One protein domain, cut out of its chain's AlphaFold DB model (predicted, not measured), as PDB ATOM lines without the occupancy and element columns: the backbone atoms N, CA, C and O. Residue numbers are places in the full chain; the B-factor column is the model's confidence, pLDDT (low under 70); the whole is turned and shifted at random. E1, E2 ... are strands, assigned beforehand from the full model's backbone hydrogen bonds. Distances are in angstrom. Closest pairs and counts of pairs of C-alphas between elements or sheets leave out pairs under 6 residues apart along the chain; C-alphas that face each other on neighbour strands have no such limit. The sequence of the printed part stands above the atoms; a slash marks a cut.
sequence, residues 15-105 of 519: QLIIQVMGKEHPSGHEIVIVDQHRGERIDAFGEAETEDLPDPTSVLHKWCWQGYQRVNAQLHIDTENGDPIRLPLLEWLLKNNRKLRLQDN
ATOM      1  N   GLN A  15     398.780 127.088 150.207       94.12
ATOM      2  CA  GLN A  15     397.380 126.679 150.093       94.12
ATOM      3  C   GLN A  15     396.498 127.820 149.586       94.12
ATOM      4  O   GLN A  15     396.843 128.995 149.703       94.12
ATOM      5  N   LEU A  16     395.351 127.452 149.020       96.38
ATOM      6  CA  LEU A  16     394.187 128.315 148.873       96.38
ATOM      7  C   LEU A  16     393.125 127.843 149.866       96.38
ATOM      8  O   LEU A  16     392.739 126.678 149.844       96.38
ATOM      9  N   ILE A  17     392.659 128.752 150.714       97.06
ATOM     10  CA  ILE A  17     391.659 128.507 151.751       97.06
ATOM     11  C   ILE A  17     390.450 129.401 151.483       97.06
ATOM     12  O   ILE A  17     390.593 130.626 151.346       97.06
ATOM     13  N   ILE A  18     389.268 128.792 151.432       97.88
ATOM     14  CA  ILE A  18     387.968 129.465 151.373       97.88
ATOM     15  C   ILE A  18     387.127 128.957 152.545       97.88
ATOM     16  O   ILE A  18     387.036 127.756 152.767       97.88
ATOM     17  N   GLN A  19     386.541 129.869 153.314       97.81
ATOM     18  CA  GLN A  19     385.668 129.549 154.442       97.81
ATOM     19  C   GLN A  19     384.206 129.651 154.016       97.81
ATOM     20  O   GLN A  19     383.799 130.677 153.474       97.81
ATOM     21  N   VAL A  20     383.416 128.619 154.290       97.81
ATOM     22  CA  VAL A  20     381.959 128.627 154.135       97.81
ATOM     23  C   VAL A  20     381.351 128.672 155.534       97.81
ATOM     24  O   VAL A  20     381.706 127.863 156.384       97.81
ATOM     25  N   MET A  21     380.525 129.677 155.816       97.50
ATOM     26  CA  MET A  21     379.907 129.865 157.138       97.50
ATOM     27  C   MET A  21     378.757 128.875 157.362       97.50
ATOM     28  O   MET A  21     378.016 128.611 156.425       97.50
ATOM     29  N   GLY A  22     378.557 128.402 158.595       95.88
ATOM     30  CA  GLY A  22     377.588 127.347 158.916       95.88
ATOM     31  C   GLY A  22     378.206 125.947 158.868       95.88
ATOM     32  O   GLY A  22     379.427 125.794 158.878       95.88
ATOM     33  N   LYS A  23     377.375 124.909 158.878       95.69
ATOM     34  CA  LYS A  23     377.825 123.510 158.810       95.69
ATOM     35  C   LYS A  23     376.811 122.644 158.074       95.69
ATOM     36  O   LYS A  23     375.687 123.072 157.834       95.69
ATOM     37  N   GLU A  24     377.220 121.415 157.757       95.50
ATOM     38  CA  GLU A  24     376.343 120.381 157.181       95.50
ATOM     39  C   GLU A  24     375.602 120.861 155.921       95.50
ATOM     40  O   GLU A  24     374.423 120.593 155.725       95.50
ATOM     41  N   HIS A  25     376.302 121.605 155.063       95.69
ATOM     42  CA  HIS A  25     375.716 122.150 153.843       95.69
ATOM     43  C   HIS A  25     375.211 121.038 152.908       95.69
ATOM     44  O   HIS A  25     375.922 120.042 152.718       95.69
ATOM     45  N   PRO A  26     374.026 121.206 152.288       92.38
ATOM     46  CA  PRO A  26     373.471 120.217 151.377       92.38
ATOM     47  C   PRO A  26     374.362 120.039 150.142       92.38
ATOM     48  O   PRO A  26     375.045 120.964 149.688       92.38
ATOM     49  N   SER A  27     374.345 118.833 149.575       92.31
ATOM     50  CA  SER A  27     375.023 118.543 148.309       92.31
ATOM     51  C   SER A  27     374.399 119.317 147.144       92.31
ATOM     52  O   SER A  27     373.244 119.724 147.218       92.31
ATOM     53  N   GLY A  28     375.139 119.450 146.041       90.94
ATOM     54  CA  GLY A  28     374.687 120.153 144.834       90.94
ATOM     55  C   GLY A  28     375.328 121.515 144.616       90.94
ATOM     56  O   GLY A  28     375.121 122.122 143.569       90.94
ATOM     57  N   HIS A  29     376.132 121.969 145.578       90.81
ATOM     58  CA  HIS A  29     377.059 123.083 145.429       90.81
ATOM     59  C   HIS A  29     378.502 122.565 145.388       90.81
ATOM     60  O   HIS A  29     378.938 121.858 146.297       90.81
ATOM     61  N   GLU A  30     379.278 122.978 144.386       94.69
ATOM     62  CA  GLU A  30     380.727 122.747 144.332       94.69
ATOM     63  C   GLU A  30     381.470 124.075 144.131       94.69
ATOM     64  O   GLU A  30     381.132 124.879 143.260       94.69
ATOM     65  N   ILE A  31     382.523 124.308 144.923       97.38
ATOM     66  CA  ILE A  31     383.472 125.399 144.670       97.38
ATOM     67  C   ILE A  31     384.544 124.876 143.718       97.38
ATOM     68  O   ILE A  31     385.360 124.036 144.096       97.38
ATOM     69  N   VAL A  32     384.586 125.420 142.504       97.00
ATOM     70  CA  VAL A  32     385.533 124.993 141.470       97.00
ATOM     71  C   VAL A  32     386.544 126.087 141.174       97.00
ATOM     72  O   VAL A  32     386.189 127.218 140.840       97.00
ATOM     73  N   ILE A  33     387.830 125.741 141.268       97.56
ATOM     74  CA  ILE A  33     388.931 126.649 140.941       97.56
ATOM     75  C   ILE A  33     389.159 126.654 139.429       97.56
ATOM     76  O   ILE A  33     389.361 125.604 138.810       97.56
ATOM     77  N   VAL A  34     389.142 127.845 138.837       96.81
ATOM     78  CA  VAL A  34     389.217 128.044 137.387       96.81
ATOM     79  C   VAL A  34     390.319 129.020 136.988       96.81
ATOM     80  O   VAL A  34     390.739 129.890 137.761       96.81
ATOM     81  N   ASP A  35     390.774 128.891 135.743       93.56
ATOM     82  CA  ASP A  35     391.690 129.845 135.127       93.56
ATOM     83  C   ASP A  35     391.021 131.218 134.981       93.56
ATOM     84  O   ASP A  35     389.901 131.338 134.484       93.56
ATOM     85  N   GLN A  36     391.729 132.273 135.387       88.19
ATOM     86  CA  GLN A  36     391.190 133.636 135.425       88.19
ATOM     87  C   GLN A  36     390.826 134.217 134.045       88.19
ATOM     88  O   GLN A  36     390.101 135.206 133.978       88.19
ATOM     89  N   HIS A  37     391.374 133.674 132.953       84.75
ATOM     90  CA  HIS A  37     391.163 134.181 131.595       84.75
ATOM     91  C   HIS A  37     390.240 133.284 130.783       84.75
ATOM     92  O   HIS A  37     389.428 133.786 130.012       84.75
ATOM     93  N   ARG A  38     390.395 131.966 130.926       85.12
ATOM     94  CA  ARG A  38     389.634 130.982 130.149       85.12
ATOM     95  C   ARG A  38     388.347 130.550 130.844       85.12
ATOM     96  O   ARG A  38     387.444 130.081 130.165       85.12
ATOM     97  N   GLY A  39     388.267 130.681 132.171       86.44
ATOM     98  CA  GLY A  39     387.140 130.178 132.962       86.44
ATOM     99  C   GLY A  39     387.042 128.648 132.996       86.44
ATOM    100  O   GLY A  39     386.028 128.114 133.434       86.44
ATOM    101  N   GLU A  40     388.076 127.942 132.533       91.44
ATOM    102  CA  GLU A  40     388.157 126.479 132.528       91.44
ATOM    103  C   GLU A  40     388.623 125.967 133.901       91.44
ATOM    104  O   GLU A  40     389.481 126.587 134.538       91.44
ATOM    105  N   ARG A  41     388.081 124.823 134.348       94.00
ATOM    106  CA  ARG A  41     388.500 124.138 135.585       94.00
ATOM    107  C   ARG A  41     389.995 123.832 135.546       94.00
ATOM    108  O   ARG A  41     390.518 123.357 134.541       94.00
ATOM    109  N   ILE A  42     390.676 124.070 136.664       95.12
ATOM    110  CA  ILE A  42     392.077 123.689 136.840       95.12
ATOM    111  C   ILE A  42     392.130 122.364 137.607       95.12
ATOM    112  O   ILE A  42     392.174 122.348 138.836       95.12
ATOM    113  N   ASP A  43     392.188 121.246 136.880       93.00
ATOM    114  CA  ASP A  43     392.164 119.891 137.462       93.00
ATOM    115  C   ASP A  43     393.291 119.628 138.471       93.00
ATOM    116  O   ASP A  43     393.135 118.824 139.387       93.00
ATOM    117  N   ALA A  44     394.418 120.337 138.349       92.94
ATOM    118  CA  ALA A  44     395.555 120.214 139.259       92.94
ATOM    119  C   ALA A  44     395.226 120.588 140.717       92.94
ATOM    120  O   ALA A  44     395.927 120.137 141.620       92.94
ATOM    121  N   PHE A  45     394.194 121.406 140.961       92.56
ATOM    122  CA  PHE A  45     393.755 121.702 142.328       92.56
ATOM    123  C   PHE A  45     393.020 120.517 142.974       92.56
ATOM    124  O   PHE A  45     393.071 120.397 144.194       92.56
ATOM    125  N   GLY A  46     392.410 119.621 142.186       91.81
ATOM    126  CA  GLY A  46     391.656 118.474 142.696       91.81
ATOM    127  C   GLY A  46     390.426 118.865 143.527       91.81
ATOM    128  O   GLY A  46     389.872 119.954 143.370       91.81
ATOM    129  N   GLU A  47     389.993 117.951 144.394       91.94
ATOM    130  CA  GLU A  47     388.941 118.195 145.388       91.94
ATOM    131  C   GLU A  47     389.500 118.921 146.619       91.94
ATOM    132  O   GLU A  47     390.683 118.800 146.948       91.94
ATOM    133  N   ALA A  48     388.645 119.687 147.298       94.19
ATOM    134  CA  ALA A  48     389.027 120.399 148.511       94.19
ATOM    135  C   ALA A  48     389.182 119.433 149.692       94.19
ATOM    136  O   ALA A  48     388.311 118.600 149.935       94.19
ATOM    137  N   GLU A  49     390.226 119.611 150.496       95.62
ATOM    138  CA  GLU A  49     390.247 119.072 151.855       95.62
ATOM    139  C   GLU A  49     389.360 119.954 152.743       95.62
ATOM    140  O   GLU A  49     389.581 121.168 152.827       95.62
ATOM    141  N   THR A  50     388.372 119.351 153.404       95.81
ATOM    142  CA  THR A  50     387.454 120.059 154.300       95.81
ATOM    143  C   THR A  50     387.878 119.957 155.765       95.81
ATOM    144  O   THR A  50     388.416 118.944 156.210       95.81
ATOM    145  N   GLU A  51     387.658 121.025 156.530       95.38
ATOM    146  CA  GLU A  51     387.901 121.058 157.975       95.38
ATOM    147  C   GLU A  51     386.837 121.898 158.686       95.38
ATOM    148  O   GLU A  51     386.716 123.094 158.417       95.38
ATOM    149  N   ASP A  52     386.118 121.294 159.630       95.56
ATOM    150  CA  ASP A  52     385.110 121.984 160.436       95.56
ATOM    151  C   ASP A  52     385.749 122.864 161.517       95.56
ATOM    152  O   ASP A  52     386.662 122.456 162.244       95.56
ATOM    153  N   LEU A  53     385.225 124.078 161.666       94.19
ATOM    154  CA  LEU A  53     385.582 125.020 162.715       94.19
ATOM    155  C   LEU A  53     384.382 125.256 163.636       94.19
ATOM    156  O   LEU A  53     383.293 125.531 163.141       94.19
ATOM    157  N   PRO A  54     384.571 125.221 164.966       90.94
ATOM    158  CA  PRO A  54     383.480 125.429 165.916       90.94
ATOM    159  C   PRO A  54     383.224 126.903 166.281       90.94
ATOM    160  O   PRO A  54     382.216 127.190 166.914       90.94
ATOM    161  N   ASP A  55     384.142 127.831 165.980       89.31
ATOM    162  CA  ASP A  55     383.983 129.256 166.312       89.31
ATOM    163  C   ASP A  55     384.748 130.174 165.327       89.31
ATOM    164  O   ASP A  55     385.985 130.219 165.365       89.31
ATOM    165  N   PRO A  56     384.045 130.916 164.450       91.56
ATOM    166  CA  PRO A  56     382.619 130.746 164.157       91.56
ATOM    167  C   PRO A  56     382.359 129.382 163.496       91.56
ATOM    168  O   PRO A  56     383.234 128.872 162.787       91.56
ATOM    169  N   THR A  57     381.164 128.819 163.691       94.88
ATOM    170  CA  THR A  57     380.730 127.591 163.007       94.88
ATOM    171  C   THR A  57     380.856 127.769 161.499       94.88
ATOM    172  O   THR A  57     380.239 128.663 160.911       94.88
ATOM    173  N   SER A  58     381.760 127.008 160.892       96.88
ATOM    174  CA  SER A  58     382.122 127.128 159.478       96.88
ATOM    175  C   SER A  58     382.903 125.909 159.001       96.88
ATOM    176  O   SER A  58     383.497 125.193 159.806       96.88
ATOM    177  N   VAL A  59     382.982 125.724 157.687       97.38
ATOM    178  CA  VAL A  59     383.812 124.708 157.033       97.38
ATOM    179  C   VAL A  59     384.909 125.398 156.226       97.38
ATOM    180  O   VAL A  59     384.653 126.298 155.421       97.38
ATOM    181  N   LEU A  60     386.165 125.001 156.432       97.25
ATOM    182  CA  LEU A  60     387.276 125.409 155.577       97.25
ATOM    183  C   LEU A  60     387.395 124.461 154.394       97.25
ATOM    184  O   LEU A  60     387.562 123.267 154.591       97.25
ATOM    185  N   HIS A  61     387.416 125.008 153.185       97.44
ATOM    186  CA  HIS A  61     387.790 124.308 151.965       97.44
ATOM    187  C   HIS A  61     389.224 124.687 151.604       97.44
ATOM    188  O   HIS A  61     389.529 125.864 151.376       97.44
ATOM    189  N   LYS A  62     390.114 123.693 151.594       96.88
ATOM    190  CA  LYS A  62     391.556 123.874 151.419       96.88
ATOM    191  C   LYS A  62     392.022 123.148 150.164       96.88
ATOM    192  O   LYS A  62     391.780 121.955 150.007       96.88
ATOM    193  N   TRP A  63     392.765 123.843 149.311       96.75
ATOM    194  CA  TRP A  63     393.450 123.234 148.175       96.75
ATOM    195  C   TRP A  63     394.945 123.531 148.207       96.75
ATOM    196  O   TRP A  63     395.368 124.633 148.560       96.75
ATOM    197  N   CYS A  64     395.757 122.574 147.763       94.75
ATOM    198  CA  CYS A  64     397.184 122.796 147.540       94.75
ATOM    199  C   CYS A  64     397.391 123.816 146.412       94.75
ATOM    200  O   CYS A  64     396.848 123.658 145.317       94.75
ATOM    201  N   TRP A  65     398.201 124.845 146.651       94.88
ATOM    202  CA  TRP A  65     398.495 125.865 145.652       94.88
ATOM    203  C   TRP A  65     399.351 125.299 144.518       94.88
ATOM    204  O   TRP A  65     400.421 124.739 144.743       94.88
ATOM    205  N   GLN A  66     398.909 125.510 143.279       92.56
ATOM    206  CA  GLN A  66     399.522 124.910 142.089       92.56
ATOM    207  C   GLN A  66     400.510 125.843 141.359       92.56
ATOM    208  O   GLN A  66     400.811 125.650 140.185       92.56
ATOM    209  N   GLY A  67     401.007 126.891 142.028       89.06
ATOM    210  CA  GLY A  67     402.010 127.805 141.461       89.06
ATOM    211  C   GLY A  67     401.480 128.802 140.420       89.06
ATOM    212  O   GLY A  67     402.274 129.474 139.762       89.06
ATOM    213  N   TYR A  68     400.158 128.933 140.283       90.81
ATOM    214  CA  TYR A  68     399.531 129.949 139.434       90.81
ATOM    215  C   TYR A  68     399.808 131.357 139.967       90.81
ATOM    216  O   TYR A  68     400.043 131.554 141.159       90.81
ATOM    217  N   GLN A  69     399.774 132.361 139.086       89.81
ATOM    218  CA  GLN A  69     399.897 133.751 139.523       89.81
ATOM    219  C   GLN A  69     398.630 134.210 140.248       89.81
ATOM    220  O   GLN A  69     398.741 134.873 141.273       89.81
ATOM    221  N   ARG A  70     397.455 133.882 139.699       93.00
ATOM    222  CA  ARG A  70     396.109 134.150 140.224       93.00
ATOM    223  C   ARG A  70     395.126 133.143 139.629       93.00
ATOM    224  O   ARG A  70     395.350 132.672 138.514       93.00
ATOM    225  N   VAL A  71     394.050 132.861 140.355       95.50
ATOM    226  CA  VAL A  71     392.934 132.001 139.920       95.50
ATOM    227  C   VAL A  71     391.600 132.643 140.299       95.50
ATOM    228  O   VAL A  71     391.576 133.583 141.093       95.50
ATOM    229  N   ASN A  72     390.493 132.140 139.760       96.50
ATOM    230  CA  ASN A  72     389.146 132.490 140.215       96.50
ATOM    231  C   ASN A  72     388.466 131.248 140.810       96.50
ATOM    232  O   ASN A  72     388.894 130.122 140.562       96.50
ATOM    233  N   ALA A  73     387.400 131.454 141.575       97.06
ATOM    234  CA  ALA A  73     386.489 130.403 142.004       97.06
ATOM    235  C   ALA A  73     385.112 130.618 141.369       97.06
ATOM    236  O   ALA A  73     384.601 131.743 141.328       97.06
ATOM    237  N   GLN A  74     384.518 129.529 140.900       96.50
ATOM    238  CA  GLN A  74     383.129 129.456 140.468       96.50
ATOM    239  C   GLN A  74     382.323 128.620 141.460       96.50
ATOM    240  O   GLN A  74     382.849 127.681 142.056       96.50
ATOM    241  N   LEU A  75     381.047 128.962 141.610       96.69
ATOM    242  CA  LEU A  75     380.039 128.101 142.206       96.69
ATOM    243  C   LEU A  75     379.425 127.273 141.079       96.69
ATOM    244  O   LEU A  75     378.871 127.840 140.136       96.69
ATOM    245  N   HIS A  76     379.574 125.955 141.137       96.75
ATOM    246  CA  HIS A  76     378.855 125.036 140.258       96.75
ATOM    247  C   HIS A  76     377.634 124.530 141.018       96.75
ATOM    248  O   HIS A  76     377.766 124.082 142.158       96.75
ATOM    249  N   ILE A  77     376.462 124.680 140.407       97.31
ATOM    250  CA  ILE A  77     375.188 124.203 140.942       97.31
ATOM    251  C   ILE A  77     374.714 123.066 140.057       97.31
ATOM    252  O   ILE A  77     374.551 123.253 138.847       97.31
ATOM    253  N   ASP A  78     374.503 121.899 140.651       97.31
ATOM    254  CA  ASP A  78     374.003 120.743 139.920       97.31
ATOM    255  C   ASP A  78     372.615 121.032 139.335       97.31
ATOM    256  O   ASP A  78     371.765 121.682 139.947       97.31
ATOM    257  N   THR A  79     372.381 120.526 138.128       96.88
ATOM    258  CA  THR A  79     371.075 120.571 137.463       96.88
ATOM    259  C   THR A  79     370.388 119.220 137.553       96.88
ATOM    260  O   THR A  79     371.064 118.192 137.541       96.88
ATOM    261  N   GLU A  80     369.055 119.191 137.535       92.06
ATOM    262  CA  GLU A  80     368.306 117.927 137.477       92.06
ATOM    263  C   GLU A  80     368.666 117.098 136.236       92.06
ATOM    264  O   GLU A  80     368.697 115.870 136.283       92.06
ATOM    265  N   ASN A  81     368.944 117.778 135.118       87.50
ATOM    266  CA  ASN A  81     369.370 117.168 133.868       87.50
ATOM    267  C   ASN A  81     370.368 118.083 133.149       87.50
ATOM    268  O   ASN A  81     369.996 119.179 132.734       87.50
ATOM    269  N   GLY A  82     371.587 117.598 132.904       89.81
ATOM    270  CA  GLY A  82     372.569 118.290 132.066       89.81
ATOM    271  C   GLY A  82     373.836 118.709 132.803       89.81
ATOM    272  O   GLY A  82     374.228 118.089 133.791       89.81
ATOM    273  N   ASP A  83     374.504 119.715 132.240       92.69
ATOM    274  CA  ASP A  83     375.715 120.300 132.810       92.69
ATOM    275  C   ASP A  83     375.359 121.260 133.958       92.69
ATOM    276  O   ASP A  83     374.352 121.963 133.868       92.69
ATOM    277  N   PRO A  84     376.198 121.354 135.007       95.69
ATOM    278  CA  PRO A  84     375.944 122.249 136.129       95.69
ATOM    279  C   PRO A  84     375.926 123.717 135.691       95.69
ATOM    280  O   PRO A  84     376.694 124.131 134.813       95.69
ATOM    281  N   ILE A  85     375.114 124.527 136.372       96.69
ATOM    282  CA  ILE A  85     375.107 125.984 136.218       96.69
ATOM    283  C   ILE A  85     376.414 126.521 136.805       96.69
ATOM    284  O   ILE A  85     376.750 126.244 137.956       96.69
ATOM    285  N   ARG A  86     377.170 127.294 136.019       95.50
ATOM    286  CA  ARG A  86     378.498 127.799 136.403       95.50
ATOM    287  C   ARG A  86     378.435 129.292 136.681       95.50
ATOM    288  O   ARG A  86     378.326 130.097 135.761       95.50
ATOM    289  N   LEU A  87     378.558 129.662 137.949       94.75
ATOM    290  CA  LEU A  87     378.432 131.041 138.405       94.75
ATOM    291  C   LEU A  87     379.792 131.567 138.886       94.75
ATOM    292  O   LEU A  87     380.437 130.911 139.703       94.75
ATOM    293  N   PRO A  88     380.256 132.751 138.449       93.00
ATOM    294  CA  PRO A  88     381.410 133.405 139.068       93.00
ATOM    295  C   PRO A  88     381.150 133.629 140.562       93.00
ATOM    296  O   PRO A  88     380.068 134.084 140.912       93.00
ATOM    297  N   LEU A  89     382.105 133.317 141.445       94.50
ATOM    298  CA  LEU A  89     381.902 133.437 142.896       94.50
ATOM    299  C   LEU A  89     382.924 134.366 143.559       94.50
ATOM    300  O   LEU A  89     382.541 135.337 144.207       94.50
ATOM    301  N   LEU A  90     384.221 134.088 143.392       94.38
ATOM    302  CA  LEU A  90     385.311 134.915 143.923       94.38
ATOM    303  C   LEU A  90     386.406 135.083 142.867       94.38
ATOM    304  O   LEU A  90     386.818 134.117 142.227       94.38
ATOM    305  N   GLU A  91     386.924 136.299 142.714       91.94
ATOM    306  CA  GLU A  91     387.899 136.631 141.671       91.94
ATOM    307  C   GLU A  91     389.271 137.022 142.232       91.94
ATOM    308  O   GLU A  91     389.405 137.521 143.354       91.94
ATOM    309  N   TRP A  92     390.301 136.828 141.404       92.50
ATOM    310  CA  TRP A  92     391.692 137.210 141.668       92.50
ATOM    311  C   TRP A  92     392.276 136.586 142.937       92.50
ATOM    312  O   TRP A  92     393.043 137.227 143.659       92.50
ATOM    313  N   LEU A  93     391.918 135.338 143.206       94.69
ATOM    314  CA  LEU A  93     392.390 134.576 144.349       94.69
ATOM    315  C   LEU A  93     393.888 134.279 144.242       94.69
ATOM    316  O   LEU A  93     394.444 134.048 143.163       94.69
ATOM    317  N   LEU A  94     394.528 134.274 145.404       93.56
ATOM    318  CA  LEU A  94     395.942 133.989 145.611       93.56
ATOM    319  C   LEU A  94     396.085 132.922 146.692       93.56
ATOM    320  O   LEU A  94     395.167 132.715 147.488       93.56
ATOM    321  N   LYS A  95     397.271 132.309 146.774       93.88
ATOM    322  CA  LYS A  95     397.637 131.550 147.970       93.88
ATOM    323  C   LYS A  95     397.472 132.418 149.214       93.88
ATOM    324  O   LYS A  95     397.852 133.594 149.214       93.88
ATOM    325  N   ASN A  96     396.946 131.831 150.270       93.62
ATOM    326  CA  ASN A  96     396.717 132.490 151.542       93.62
ATOM    327  C   ASN A  96     397.137 131.576 152.696       93.62
ATOM    328  O   ASN A  96     397.424 130.396 152.520       93.62
ATOM    329  N   ASN A  97     397.237 132.172 153.880       92.12
ATOM    330  CA  ASN A  97     397.543 131.449 155.108       92.12
ATOM    331  C   ASN A  97     396.296 131.416 155.977       92.12
ATOM    332  O   ASN A  97     395.530 132.385 156.003       92.12
ATOM    333  N   ARG A  98     396.159 130.349 156.762       92.62
ATOM    334  CA  ARG A  98     395.093 130.232 157.749       92.62
ATOM    335  C   ARG A  98     395.089 131.429 158.702       92.62
ATOM    336  O   ARG A  98     396.116 131.817 159.266       92.62
ATOM    337  N   LYS A  99     393.911 132.009 158.907       91.00
ATOM    338  CA  LYS A  99     393.650 133.083 159.870       91.00
ATOM    339  C   LYS A  99     392.983 132.524 161.124       91.00
ATOM    340  O   LYS A  99     392.309 131.500 161.076       91.00
ATOM    341  N   LEU A 100     393.147 133.233 162.242       85.06
ATOM    342  CA  LEU A 100     392.627 132.817 163.551       85.06
ATOM    343  C   LEU A 100     391.100 132.957 163.684       85.06
ATOM    344  O   LEU A 100     390.500 132.243 164.473       85.06
ATOM    345  N   ARG A 101     390.495 133.910 162.967       85.00
ATOM    346  CA  ARG A 101     389.046 134.168 162.996       85.00
ATOM    347  C   ARG A 101     388.431 133.922 161.623       85.00
ATOM    348  O   ARG A 101     388.034 132.810 161.315       85.00
ATOM    349  N   LEU A 102     388.401 134.964 160.797       91.56
ATOM    350  CA  LEU A 102     387.777 134.939 159.482       91.56
ATOM    351  C   LEU A 102     388.848 134.856 158.388       91.56
ATOM    352  O   LEU A 102     389.763 135.695 158.367       91.56
ATOM    353  N   GLN A 103     388.739 133.860 157.507       95.19
ATOM    354  CA  GLN A 103     389.665 133.643 156.392       95.19
ATOM    355  C   GLN A 103     389.556 134.751 155.340       95.19
ATOM    356  O   GLN A 103     388.601 135.524 155.306       95.19
ATOM    357  N   ASP A 104     390.554 134.865 154.467       94.94
ATOM    358  CA  ASP A 104     390.617 135.930 153.449       94.94
ATOM    359  C   ASP A 104     389.461 135.872 152.457       94.94
ATOM    360  O   ASP A 104     388.992 136.923 152.015       94.94
ATOM    361  N   ASN A 105     388.987 134.658 152.195       97.19
ATOM    362  CA  ASN A 105     387.901 134.344 151.287       97.19
ATOM    363  C   ASN A 105     386.774 133.685 152.077       97.19
ATOM    364  O   ASN A 105     387.010 132.674 152.741       97.19
TER     365      ASN A 105
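This is residues 15 to 105 of the 519 residues of an uncharacterized protein of Halomonas sp. BC04 (UniProt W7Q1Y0). Two small twisted sheets of three strands each, E2, E5, E6 and E1, E4, E3, stand opposite each other and are only partly face to face, well spaced, in a flat body. Two long stretches with no named element run from one sheet to the other: residues 35 to 48 lead from E2 to E3, and residues 94 to 105 lead from the end of E6 to beside E1. The printed part has 91 residues, with no named helix and six named strands, E1 to E6 along the chain. The orders are E2, E5, E6 and E1, E4, E3, both sheets all antiparallel; the class is all strand, though under half of the residues, 43 of 91, are in named strands. The whole is compact, with a radius of gyration of the C-alphas of 13.3 A, and spans 37 by 33 by 18 A.

In one sheet E5, residues 71 to 77, is the inner strand, and E2, residues 29 to 34, and E6, residues 85 to 93, are its edge strands. E2 and E5 are antiparallel at 153 degrees, with N 32 and O 74 within hydrogen-bond range at 2.9 A. E5 and E6 form a hairpin, antiparallel at 156 degrees, with N 75 and O 87 at 2.8 A. E6 bends by 52 degrees at residue 90. This sheet is strongly twisted, its C-alphas up to 5.2 A off the best plane. In the other sheet E4, residues 57 to 64, is the inner strand between the edge strands E1, residues 15 to 21, and E3, residues 49 to 54. E1 and E4 are antiparallel at 159 degrees, with N 18 and O 61 at 2.9 A. E3 and E4 form a hairpin, antiparallel at 155 degrees, with N 60 and O 51 at 2.8 A. This sheet is only just strongly twisted, its C-alphas up to 4.0 A off the best plane. Between the sheets, the closest C-alphas of E1 and E6 are those of Leu 16 and Leu 93, 7.9 A apart. E2 and E4 are apart, and E3 is apart from both E5 and E6.

E1 begins with C-alpha 15 at (397.380, 126.679, 150.093) and is 19.1 A long. E2 is 15.4 A long and E3 16.8 A. E4 is 23.1 A long and ends with C-alpha 64 at (397.184, 122.796, 147.540). E5 is 19.4 A long. E6 is 20.9 A long and ends with C-alpha 93 at (392.390, 134.576, 144.349).

The C-alphas farthest apart are those of Asn 81 and Leu 100, 40.8 A. The link from E2 to E3 is long, with 14 residues, and the link from E3 to E4 is tight, with 2. The printed part has no cut. Its mean pLDDT is 93.8, and no printed residue is under 70.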